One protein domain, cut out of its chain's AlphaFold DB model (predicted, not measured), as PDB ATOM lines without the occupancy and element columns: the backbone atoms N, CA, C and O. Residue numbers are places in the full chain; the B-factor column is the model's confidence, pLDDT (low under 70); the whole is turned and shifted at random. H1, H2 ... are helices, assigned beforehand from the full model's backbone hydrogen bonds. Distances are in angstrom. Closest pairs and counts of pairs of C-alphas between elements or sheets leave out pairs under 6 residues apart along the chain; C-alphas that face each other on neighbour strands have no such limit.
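Overview. This is residues 12 to 75 and 331 to 348 of the 678 residues of the protein "Choriogenin Hminor" of Purpureocillium lilacinum (UniProt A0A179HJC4). A helical hairpin, H2 and H3, makes the middle; short H4 packs on H2, while H1 lies off to one side and H5 beyond the hairpin's turn, neither touching another helix. The printed part has 82 residues with five named helices, H1 to H5 in order, and no named strand: all helix. It is compact, radius of gyration of the C-alphas 13.4 A, spanning 36 by 30 by 24 A.

Arrangement. H1, residues 13 to 21, touches no helix. H2, residues 31 to 43, and H3, residues 47 to 59, touch as a hairpin, opposite ways at a shallow tilt of 33 degrees, only just short of steep; their closest C-alphas, Ala 41 and Tyr 50, are 4.9 A apart. H4, residues 68 to 71, touches H2 at residues 32 to 36 alone, closest C-alphas Leu 35 and Glu 69, 5.9 A. H5, residues 337 to 348, is apart from H2, but only just, at 8.5 A. Every O i to N i+4 pair is within hydrogen-bond range in H1, H2, H3 and H5; H4 is too short for one.

Along the chain. H1 begins at C-alpha 13 (6.975, 31.985, -14.691); H5 ends at C-alpha 348 (11.517, 10.961, -17.897). H2 measures 18.2 A, H3 18.3 A.

Size, cuts and confidence. Residues 76 to 330 are not printed, a 12.7 A gap between C-alphas 75 and 331. Residues 333 to 348 have pLDDT under 70.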
ATOM      1  N   VAL A  12       7.514  27.920 -13.864       82.56
ATOM      2  CA  VAL A  12       6.457  28.176 -14.852       82.56
ATOM      3  C   VAL A  12       6.522  29.627 -15.318       82.56
ATOM      4  O   VAL A  12       6.457  29.859 -16.521       82.56
ATOM      5  N   GLY A  13       6.716  30.574 -14.396       84.56
ATOM      6  CA  GLY A  13       6.975  31.985 -14.691       84.56
ATOM      7  C   GLY A  13       8.147  32.161 -15.655       84.56
ATOM      8  O   GLY A  13       7.940  32.623 -16.773       84.56
ATOM      9  N   ASP A  14       9.335  31.682 -15.282       86.94
ATOM     10  CA  ASP A  14      10.556  31.790 -16.094       86.94
ATOM     11  C   ASP A  14      10.428  31.111 -17.475       86.94
ATOM     12  O   ASP A  14      11.020  31.549 -18.459       86.94
ATOM     13  N   LEU A  15       9.658  30.016 -17.564       87.25
ATOM     14  CA  LEU A  15       9.398  29.340 -18.838       87.25
ATOM     15  C   LEU A  15       8.476  30.178 -19.729       87.25
ATOM     16  O   LEU A  15       8.692  30.234 -20.936       87.25
ATOM     17  N   LEU A  16       7.452  30.812 -19.155       88.50
ATOM     18  CA  LEU A  16       6.556  31.701 -19.893       88.50
ATOM     19  C   LEU A  16       7.264  32.998 -20.305       88.50
ATOM     20  O   LEU A  16       7.021  33.461 -21.413       88.50
ATOM     21  N   GLU A  17       8.168  33.526 -19.474       89.62
ATOM     22  CA  GLU A  17       9.022  34.677 -19.795       89.62
ATOM     23  C   GLU A  17       9.931  34.366 -20.995       89.62
ATOM     24  O   GLU A  17       9.854  35.063 -22.001       89.62
ATOM     25  N   TYR A  18      10.668  33.248 -20.981       90.44
ATOM     26  CA  TYR A  18      11.470  32.803 -22.134       90.44
ATOM     27  C   TYR A  18      10.635  32.600 -23.418       90.44
ATOM     28  O   TYR A  18      11.069  32.922 -24.524       90.44
ATOM     29  N   VAL A  19       9.418  32.060 -23.289       90.81
ATOM     30  CA  VAL A  19       8.494  31.837 -24.416       90.81
ATOM     31  C   VAL A  19       7.900  33.159 -24.945       90.81
ATOM     32  O   VAL A  19       7.528  33.219 -26.121       90.81
ATOM     33  N   ASP A  20       7.854  34.220 -24.133       89.69
ATOM     34  CA  ASP A  20       7.482  35.583 -24.544       89.69
ATOM     35  C   ASP A  20       8.670  36.341 -25.169       89.69
ATOM     36  O   ASP A  20       8.514  36.935 -26.236       89.69
ATOM     37  N   GLU A  21       9.875  36.247 -24.586       92.12
ATOM     38  CA  GLU A  21      11.113  36.849 -25.117       92.12
ATOM     39  C   GLU A  21      11.445  36.350 -26.534       92.12
ATOM     40  O   GLU A  21      11.761  37.143 -27.423       92.12
ATOM     41  N   GLU A  22      11.313  35.042 -26.775       90.88
ATOM     42  CA  GLU A  22      11.467  34.430 -28.104       90.88
ATOM     43  C   GLU A  22      10.236  34.651 -29.020       90.88
ATOM     44  O   GLU A  22      10.223  34.230 -30.180       90.88
ATOM     45  N   GLY A  23       9.183  35.311 -28.526       88.38
ATOM     46  CA  GLY A  23       8.008  35.718 -29.297       88.38
ATOM     47  C   GLY A  23       6.984  34.617 -29.594       88.38
ATOM     48  O   GLY A  23       6.019  34.874 -30.320       88.38
ATOM     49  N   TYR A  24       7.129  33.412 -29.034       88.75
ATOM     50  CA  TYR A  24       6.198  32.294 -29.256       88.75
ATOM     51  C   TYR A  24       4.793  32.544 -28.682       88.75
ATOM     52  O   TYR A  24       3.842  31.904 -29.137       88.75
ATOM     53  N   LEU A  25       4.632  33.484 -27.740       87.81
ATOM     54  CA  LEU A  25       3.317  33.963 -27.289       87.81
ATOM     55  C   LEU A  25       2.613  34.900 -28.292       87.81
ATOM     56  O   LEU A  25       1.437  35.204 -28.103       87.81
ATOM     57  N   THR A  26       3.262  35.319 -29.388       89.00
ATOM     58  CA  THR A  26       2.596  36.064 -30.474       89.00
ATOM     59  C   THR A  26       1.774  35.099 -31.332       89.00
ATOM     60  O   THR A  26       2.242  34.564 -32.344       89.00
ATOM     61  N   LEU A  27       0.532  34.842 -30.921       89.94
ATOM     62  CA  LEU A  27      -0.307  33.809 -31.527       89.94
ATOM     63  C   LEU A  27      -1.116  34.316 -32.731       89.94
ATOM     64  O   LEU A  27      -1.780  33.513 -33.401       89.94
ATOM     65  N   SER A  28      -1.135  35.621 -33.026       89.81
ATOM     66  CA  SER A  28      -1.877  36.152 -34.177       89.81
ATOM     67  C   SER A  28      -1.353  35.625 -35.514       89.81
ATOM     68  O   SER A  28      -0.230  35.866 -35.945       89.81
ATOM     69  N   ASN A  29      -2.238  34.940 -36.239       89.19
ATOM     70  CA  ASN A  29      -1.991  34.392 -37.576       89.19
ATOM     71  C   ASN A  29      -0.929  33.276 -37.659       89.19
ATOM     72  O   ASN A  29      -0.658  32.833 -38.780       89.19
ATOM     73  N   GLN A  30      -0.398  32.778 -36.538       91.75
ATOM     74  CA  GLN A  30       0.564  31.669 -36.483       91.75
ATOM     75  C   GLN A  30      -0.116  30.376 -35.990       91.75
ATOM     76  O   GLN A  30      -0.218  30.156 -34.782       91.75
ATOM     77  N   PRO A  31      -0.627  29.509 -36.891       92.88
ATOM     78  CA  PRO A  31      -1.369  28.316 -36.487       92.88
ATOM     79  C   PRO A  31      -0.485  27.306 -35.750       92.88
ATOM     80  O   PRO A  31      -0.968  26.657 -34.827       92.88
ATOM     81  N   ASP A  32       0.791  27.197 -36.123       92.69
ATOM     82  CA  ASP A  32       1.736  26.255 -35.521       92.69
ATOM     83  C   ASP A  32       2.100  26.664 -34.085       92.69
ATOM     84  O   ASP A  32       2.039  25.827 -33.190       92.69
ATOM     85  N   TYR A  33       2.352  27.955 -33.823       92.69
ATOM     86  CA  TYR A  33       2.571  28.467 -32.460       92.69
ATOM     87  C   TYR A  33       1.315  28.318 -31.594       92.69
ATOM     88  O   TYR A  33       1.401  27.845 -30.463       92.69
ATOM     89  N   ALA A  34       0.129  28.635 -32.133       93.38
ATOM     90  CA  ALA A  34      -1.128  28.457 -31.407       93.38
ATOM     91  C   ALA A  34      -1.396  26.984 -31.046       93.38
ATOM     92  O   ALA A  34      -1.918  26.706 -29.970       93.38
ATOM     93  N   LEU A  35      -1.010  26.030 -31.900       94.06
ATOM     94  CA  LEU A  35      -1.105  24.598 -31.601       94.06
ATOM     95  C   LEU A  35      -0.029  24.145 -30.600       94.06
ATOM     96  O   LEU A  35      -0.356  23.443 -29.645       94.06
ATOM     97  N   ALA A  36       1.223  24.577 -30.761       93.00
ATOM     98  CA  ALA A  36       2.310  24.249 -29.840       93.00
ATOM     99  C   ALA A  36       2.034  24.763 -28.415       93.00
ATOM    100  O   ALA A  36       2.170  24.008 -27.452       93.00
ATOM    101  N   MET A  37       1.558  26.006 -28.276       92.94
ATOM    102  CA  MET A  37       1.167  26.578 -26.983       92.94
ATOM    103  C   MET A  37      -0.093  25.925 -26.407       92.94
ATOM    104  O   MET A  37      -0.162  25.724 -25.196       92.94
ATOM    105  N   LEU A  38      -1.056  25.511 -27.240       93.62
ATOM    106  CA  LEU A  38      -2.212  24.737 -26.772       93.62
ATOM    107  C   LEU A  38      -1.785  23.368 -26.217       93.62
ATOM    108  O   LEU A  38      -2.266  22.962 -25.161       93.62
ATOM    109  N   HIS A  39      -0.863  22.677 -26.896       92.62
ATOM    110  CA  HIS A  39      -0.295  21.410 -26.431       92.62
ATOM    111  C   HIS A  39       0.492  21.585 -25.126       92.62
ATOM    112  O   HIS A  39       0.278  20.826 -24.183       92.62
ATOM    113  N   LEU A  40       1.354  22.606 -25.045       91.44
ATOM    114  CA  LEU A  40       2.111  22.946 -23.838       91.44
ATOM    115  C   LEU A  40       1.170  23.214 -22.654       91.44
ATOM    116  O   LEU A  40       1.335  22.648 -21.574       91.44
ATOM    117  N   ALA A  41       0.141  24.031 -22.873       92.12
ATOM    118  CA  ALA A  41      -0.817  24.389 -21.841       92.12
ATOM    119  C   ALA A  41      -1.722  23.219 -21.419       92.12
ATOM    120  O   ALA A  41      -2.091  23.142 -20.251       92.12
ATOM    121  N   GLU A  42      -2.041  22.284 -22.321       90.62
ATOM    122  CA  GLU A  42      -2.750  21.040 -21.981       90.62
ATOM    123  C   GLU A  42      -1.849  20.052 -21.216       90.62
ATOM    124  O   GLU A  42      -2.298  19.429 -20.254       90.62
ATOM    125  N   ALA A  43      -0.564  19.961 -21.572       88.44
ATOM    126  CA  ALA A  43       0.416  19.099 -20.908       88.44
ATOM    127  C   ALA A  43       0.800  19.563 -19.489       88.44
ATOM    128  O   ALA A  43       1.141  18.718 -18.659       88.44
ATOM    129  N   PHE A  44       0.721  20.870 -19.210       86.19
ATOM    130  CA  PHE A  44       1.037  21.485 -17.911       86.19
ATOM    131  C   PHE A  44      -0.178  22.105 -17.185       86.19
ATOM    132  O   PHE A  44      -0.018  22.732 -16.141       86.19
ATOM    133  N   GLN A  45      -1.400  21.917 -17.703       88.06
ATOM    134  CA  GLN A  45      -2.667  22.430 -17.144       88.06
ATOM    135  C   GLN A  45      -2.726  23.969 -16.959       88.06
ATOM    136  O   GLN A  45      -3.432  24.489 -16.091       88.06
ATOM    137  N   LEU A  46      -2.013  24.723 -17.804       88.56
ATOM    138  CA  LEU A  46      -1.873  26.181 -17.720       88.56
ATOM    139  C   LEU A  46      -3.116  26.901 -18.273       88.56
ATOM    140  O   LEU A  46      -3.140  27.301 -19.438       88.56
ATOM    141  N   ARG A  47      -4.146  27.091 -17.432       88.00
ATOM    142  CA  ARG A  47      -5.456  27.674 -17.807       88.00
ATOM    143  C   ARG A  47      -5.354  28.874 -18.756       88.00
ATOM    144  O   ARG A  47      -5.956  28.845 -19.823       88.00
ATOM    145  N   ASN A  48      -4.618  29.920 -18.381       87.56
ATOM    146  CA  ASN A  48      -4.623  31.186 -19.125       87.56
ATOM    147  C   ASN A  48      -3.996  31.034 -20.523       87.56
ATOM    148  O   ASN A  48      -4.589  31.472 -21.509       87.56
ATOM    149  N   LEU A  49      -2.857  30.335 -20.619       89.81
ATOM    150  CA  LEU A  49      -2.210  30.026 -21.897       89.81
ATOM    151  C   LEU A  49      -3.108  29.137 -22.770       89.81
ATOM    152  O   LEU A  49      -3.244  29.388 -23.966       89.81
ATOM    153  N   TYR A  50      -3.773  28.143 -22.171       91.56
ATOM    154  CA  TYR A  50      -4.695  27.258 -22.883       91.56
ATOM    155  C   TYR A  50      -5.884  28.032 -23.463       91.56
ATOM    156  O   TYR A  50      -6.209  27.843 -24.631       91.56
ATOM    157  N   LEU A  51      -6.509  28.932 -22.695       90.94
ATOM    158  CA  LEU A  51      -7.649  29.728 -23.163       90.94
ATOM    159  C   LEU A  51      -7.269  30.671 -24.319       90.94
ATOM    160  O   LEU A  51      -7.977  30.702 -25.328       90.94
ATOM    161  N   GLY A  52      -6.126  31.362 -24.228       89.94
ATOM    162  CA  GLY A  52      -5.600  32.186 -25.324       89.94
ATOM    163  C   GLY A  52      -5.293  31.363 -26.580       89.94
ATOM    164  O   GLY A  52      -5.838  31.624 -27.658       89.94
ATOM    165  N   ALA A  53      -4.496  30.302 -26.439       92.38
ATOM    166  CA  ALA A  53      -4.136  29.418 -27.545       92.38
ATOM    167  C   ALA A  53      -5.359  28.728 -28.180       92.38
ATOM    168  O   ALA A  53      -5.426  28.568 -29.404       92.38
ATOM    169  N   PHE A  54      -6.370  28.384 -27.379       93.25
ATOM    170  CA  PHE A  54      -7.625  27.803 -27.848       93.25
ATOM    171  C   PHE A  54      -8.450  28.805 -28.662       93.25
ATOM    172  O   PHE A  54      -8.904  28.460 -29.757       93.25
ATOM    173  N   ALA A  55      -8.610  30.046 -28.187       92.44
ATOM    174  CA  ALA A  55      -9.318  31.096 -28.921       92.44
ATOM    175  C   ALA A  55      -8.666  31.356 -30.292       92.44
ATOM    176  O   ALA A  55      -9.354  31.403 -31.319       92.44
ATOM    177  N   HIS A  56      -7.331  31.402 -30.336       92.88
ATOM    178  CA  HIS A  56      -6.563  31.503 -31.580       92.88
ATOM    179  C   HIS A  56      -6.762  30.281 -32.490       92.88
ATOM    180  O   HIS A  56      -6.993  30.440 -33.692       92.88
ATOM    181  N   CYS A  57      -6.775  29.066 -31.936       93.69
ATOM    182  CA  CYS A  57      -7.071  27.840 -32.680       93.69
ATOM    183  C   CYS A  57      -8.497  27.810 -33.268       93.69
ATOM    184  O   CYS A  57      -8.684  27.374 -34.408       93.69
ATOM    185  N   VAL A  58      -9.512  28.289 -32.541       93.75
ATOM    186  CA  VAL A  58     -10.891  28.396 -33.053       93.75
ATOM    187  C   VAL A  58     -10.979  29.453 -34.157       93.75
ATOM    188  O   VAL A  58     -11.507  29.175 -35.242       93.75
ATOM    189  N   GLY A  59     -10.400  30.635 -33.941       91.06
ATOM    190  CA  GLY A  59     -10.319  31.691 -34.951       91.06
ATOM    191  C   GLY A  59      -9.653  31.212 -36.248       91.06
ATOM    192  O   GLY A  59     -10.201  31.401 -37.337       91.06
ATOM    193  N   MET A  60      -8.543  30.477 -36.127       92.75
ATOM    194  CA  MET A  60      -7.761  29.928 -37.241       92.75
ATOM    195  C   MET A  60      -8.186  28.531 -37.722       92.75
ATOM    196  O   MET A  60      -7.455  27.936 -38.517       92.75
ATOM    197  N   LYS A  61      -9.348  27.981 -37.323       91.50
ATOM    198  CA  LYS A  61      -9.714  26.566 -37.590       91.50
ATOM    199  C   LYS A  61      -9.491  26.112 -39.042       91.50
ATOM    200  O   LYS A  61      -9.103  24.963 -39.248       91.50
ATOM    201  N   GLN A  62      -9.711  26.971 -40.038       88.75
ATOM    202  CA  GLN A  62      -9.497  26.644 -41.457       88.75
ATOM    203  C   GLN A  62      -8.010  26.422 -41.816       88.75
ATOM    204  O   GLN A  62      -7.704  25.544 -42.622       88.75
ATOM    205  N   ARG A  63      -7.086  27.152 -41.173       90.00
ATOM    206  CA  ARG A  63      -5.626  27.045 -41.361       90.00
ATOM    207  C   ARG A  63      -4.981  25.936 -40.525       90.00
ATOM    208  O   ARG A  63      -3.963  25.401 -40.937       90.00
ATOM    209  N   LEU A  64      -5.589  25.520 -39.408       89.69
ATOM    210  CA  LEU A  64      -5.036  24.426 -38.586       89.69
ATOM    211  C   LEU A  64      -4.867  23.104 -39.360       89.69
ATOM    212  O   LEU A  64      -4.038  22.284 -38.996       89.69
ATOM    213  N   SER A  65      -5.656  22.874 -40.415       85.44
ATOM    214  CA  SER A  65      -5.606  21.649 -41.231       85.44
ATOM    215  C   SER A  65      -4.347  21.503 -42.095       85.44
ATOM    216  O   SER A  65      -4.126  20.416 -42.617       85.44
ATOM    217  N   SER A  66      -3.555  22.567 -42.265       86.56
ATOM    218  CA  SER A  66      -2.255  22.529 -42.950       86.56
ATOM    219  C   SER A  66      -1.063  22.560 -41.987       86.56
ATOM    220  O   SER A  66       0.072  22.609 -42.448       86.56
ATOM    221  N   SER A  67      -1.307  22.558 -40.671       88.12
ATOM    222  CA  SER A  67      -0.262  22.467 -39.649       88.12
ATOM    223  C   SER A  67      -0.002  21.010 -39.274       88.12
ATOM    224  O   SER A  67      -0.946  20.243 -39.053       88.12
ATOM    225  N   ASN A  68       1.274  20.644 -39.143       84.06
ATOM    226  CA  ASN A  68       1.670  19.326 -38.647       84.06
ATOM    227  C   ASN A  68       1.369  19.172 -37.146       84.06
ATOM    228  O   ASN A  68       0.955  18.095 -36.727       84.06
ATOM    229  N   GLU A  69       1.450  20.250 -36.357       84.44
ATOM    230  CA  GLU A  69       1.227  20.240 -34.899       84.44
ATOM    231  C   GLU A  69      -0.186  19.778 -34.492       84.44
ATOM    232  O   GLU A  69      -0.431  19.370 -33.355       84.44
ATOM    233  N   LEU A  70      -1.131  19.738 -35.438       85.56
ATOM    234  CA  LEU A  70      -2.461  19.166 -35.232       85.56
ATOM    235  C   LEU A  70      -2.440  17.640 -34.962       85.56
ATOM    236  O   LEU A  70      -3.463  17.086 -34.533       85.56
ATOM    237  N   SER A  71      -1.316  16.940 -35.175       86.62
ATOM    238  CA  SER A  71      -1.119  15.568 -34.679       86.62
ATOM    239  C   SER A  71      -1.023  15.505 -33.156       86.62
ATOM    240  O   SER A  71      -1.564  14.569 -32.564       86.62
ATOM    241  N   ASN A  72      -0.384  16.510 -32.553       85.69
ATOM    242  CA  ASN A  72       0.088  16.505 -31.166       85.69
ATOM    243  C   ASN A  72      -1.038  16.865 -30.179       85.69
ATOM    244  O   ASN A  72      -1.071  16.376 -29.054       85.69
ATOM    245  N   ILE A  73      -2.033  17.640 -30.624       90.69
ATOM    246  CA  ILE A  73      -3.223  17.982 -29.828       90.69
ATOM    247  C   ILE A  73      -4.064  16.739 -29.491       90.69
ATOM    248  O   ILE A  73      -4.305  15.879 -30.344       90.69
ATOM    249  N   THR A  74      -4.633  16.664 -28.288       89.44
ATOM    250  CA  THR A  74      -5.498  15.540 -27.894       89.44
ATOM    251  C   THR A  74      -6.787  15.445 -28.726       89.44
ATOM    252  O   THR A  74      -7.184  16.355 -29.465       89.44
ATOM    253  N   SER A  75      -7.482  14.306 -28.633       88.88
ATOM    254  CA  SER A  75      -8.801  14.118 -29.258       88.88
ATOM    255  C   SER A  75      -9.939  14.835 -28.510       88.88
ATOM    256  O   SER A  75     -11.046  14.940 -29.050       88.88
ATOM    257  N   TRP A 331      -9.303  19.083 -18.798       81.69
ATOM    258  CA  TRP A 331      -9.083  18.602 -17.429       81.69
ATOM    259  C   TRP A 331     -10.062  19.264 -16.450       81.69
ATOM    260  O   TRP A 331     -10.561  20.361 -16.687       81.69
ATOM    261  N   ARG A 332     -10.325  18.606 -15.314       70.88
ATOM    262  CA  ARG A 332     -11.107  19.198 -14.217       70.88
ATOM    263  C   ARG A 332     -10.209  20.083 -13.360       70.88
ATOM    264  O   ARG A 332      -9.095  19.686 -13.030       70.88
ATOM    265  N   GLU A 333     -10.717  21.228 -12.920       59.28
ATOM    266  CA  GLU A 333      -9.975  22.173 -12.073       59.28
ATOM    267  C   GLU A 333      -9.900  21.747 -10.594       59.28
ATOM    268  O   GLU A 333     -10.263  22.515  -9.706       59.28
ATOM    269  N   HIS A 334      -9.439  20.521 -10.306       45.22
ATOM    270  CA  HIS A 334      -8.986  20.124  -8.965       45.22
ATOM    271  C   HIS A 334      -8.094  18.862  -8.961       45.22
ATOM    272  O   HIS A 334      -8.331  17.910  -9.697       45.22
ATOM    273  N   GLN A 335      -7.134  18.839  -8.028       42.47
ATOM    274  CA  GLN A 335      -6.352  17.686  -7.529       42.47
ATOM    275  C   GLN A 335      -5.240  17.025  -8.378       42.47
ATOM    276  O   GLN A 335      -4.516  16.214  -7.795       42.47
ATOM    277  N   ASP A 336      -5.038  17.310  -9.670       47.41
ATOM    278  CA  ASP A 336      -4.104  16.504 -10.496       47.41
ATOM    279  C   ASP A 336      -2.760  17.142 -10.903       47.41
ATOM    280  O   ASP A 336      -1.914  16.409 -11.409       47.41
ATOM    281  N   ILE A 337      -2.481  18.419 -10.604       50.53
ATOM    282  CA  ILE A 337      -1.192  19.063 -10.960       50.53
ATOM    283  C   ILE A 337       0.010  18.295 -10.368       50.53
ATOM    284  O   ILE A 337       0.915  17.906 -11.106       50.53
ATOM    285  N   GLU A 338      -0.013  17.960  -9.069       48.62
ATOM    286  CA  GLU A 338       1.036  17.126  -8.453       48.62
ATOM    287  C   GLU A 338       1.131  15.724  -9.074       48.62
ATOM    288  O   GLU A 338       2.221  15.167  -9.194       48.62
ATOM    289  N   LYS A 339      -0.006  15.127  -9.456       50.94
ATOM    290  CA  LYS A 339      -0.042  13.758  -9.991       50.94
ATOM    291  C   LYS A 339       0.473  13.700 -11.427       50.94
ATOM    292  O   LYS A 339       1.088  12.705 -11.805       50.94
ATOM    293  N   LEU A 340       0.234  14.746 -12.217       51.53
ATOM    294  CA  LEU A 340       0.722  14.868 -13.586       51.53
ATOM    295  C   LEU A 340       2.226  15.169 -13.602       51.53
ATOM    296  O   LEU A 340       2.962  14.484 -14.307       51.53
ATOM    297  N   ALA A 341       2.682  16.095 -12.750       54.69
ATOM    298  CA  ALA A 341       4.098  16.410 -12.577       54.69
ATOM    299  C   ALA A 341       4.916  15.184 -12.129       54.69
ATOM    300  O   ALA A 341       5.968  14.910 -12.710       54.69
ATOM    301  N   ARG A 342       4.411  14.390 -11.167       51.06
ATOM    302  CA  ARG A 342       5.036  13.109 -10.782       51.06
ATOM    303  C   ARG A 342       5.085  12.143 -11.968       51.06
ATOM    304  O   ARG A 342       6.175  11.807 -12.403       51.06
ATOM    305  N   ARG A 343       3.944  11.833 -12.601       50.16
ATOM    306  CA  ARG A 343       3.877  10.899 -13.748       50.16
ATOM    307  C   ARG A 343       4.796  11.263 -14.921       50.16
ATOM    308  O   ARG A 343       5.326  10.363 -15.564       50.16
ATOM    309  N   GLN A 344       4.959  12.549 -15.234       52.53
ATOM    310  CA  GLN A 344       5.874  12.995 -16.291       52.53
ATOM    311  C   GLN A 344       7.345  12.860 -15.865       52.53
ATOM    312  O   GLN A 344       8.168  12.436 -16.673       52.53
ATOM    313  N   THR A 345       7.665  13.141 -14.597       54.28
ATOM    314  CA  THR A 345       9.015  12.952 -14.037       54.28
ATOM    315  C   THR A 345       9.387  11.464 -13.967       54.28
ATOM    316  O   THR A 345      10.455  11.080 -14.436       54.28
ATOM    317  N   ASP A 346       8.473  10.606 -13.498       48.91
ATOM    318  CA  ASP A 346       8.645   9.145 -13.421       48.91
ATOM    319  C   ASP A 346       8.955   8.529 -14.804       48.91
ATOM    320  O   ASP A 346       9.810   7.650 -14.936       48.91
ATOM    321  N   LEU A 347       8.282   9.022 -15.856       49.84
ATOM    322  CA  LEU A 347       8.520   8.617 -17.246       49.84
ATOM    323  C   LEU A 347       9.856   9.137 -17.799       49.84
ATOM    324  O   LEU A 347      10.509   8.423 -18.561       49.84
ATOM    325  N   ALA A 348      10.271  10.352 -17.430       44.50
ATOM    326  CA  ALA A 348      11.517  10.961 -17.897       44.50
ATOM    327  C   ALA A 348      12.768  10.352 -17.240       44.50
ATOM    328  O   ALA A 348      13.783  10.164 -17.909       44.50
TER     329      ALA A 348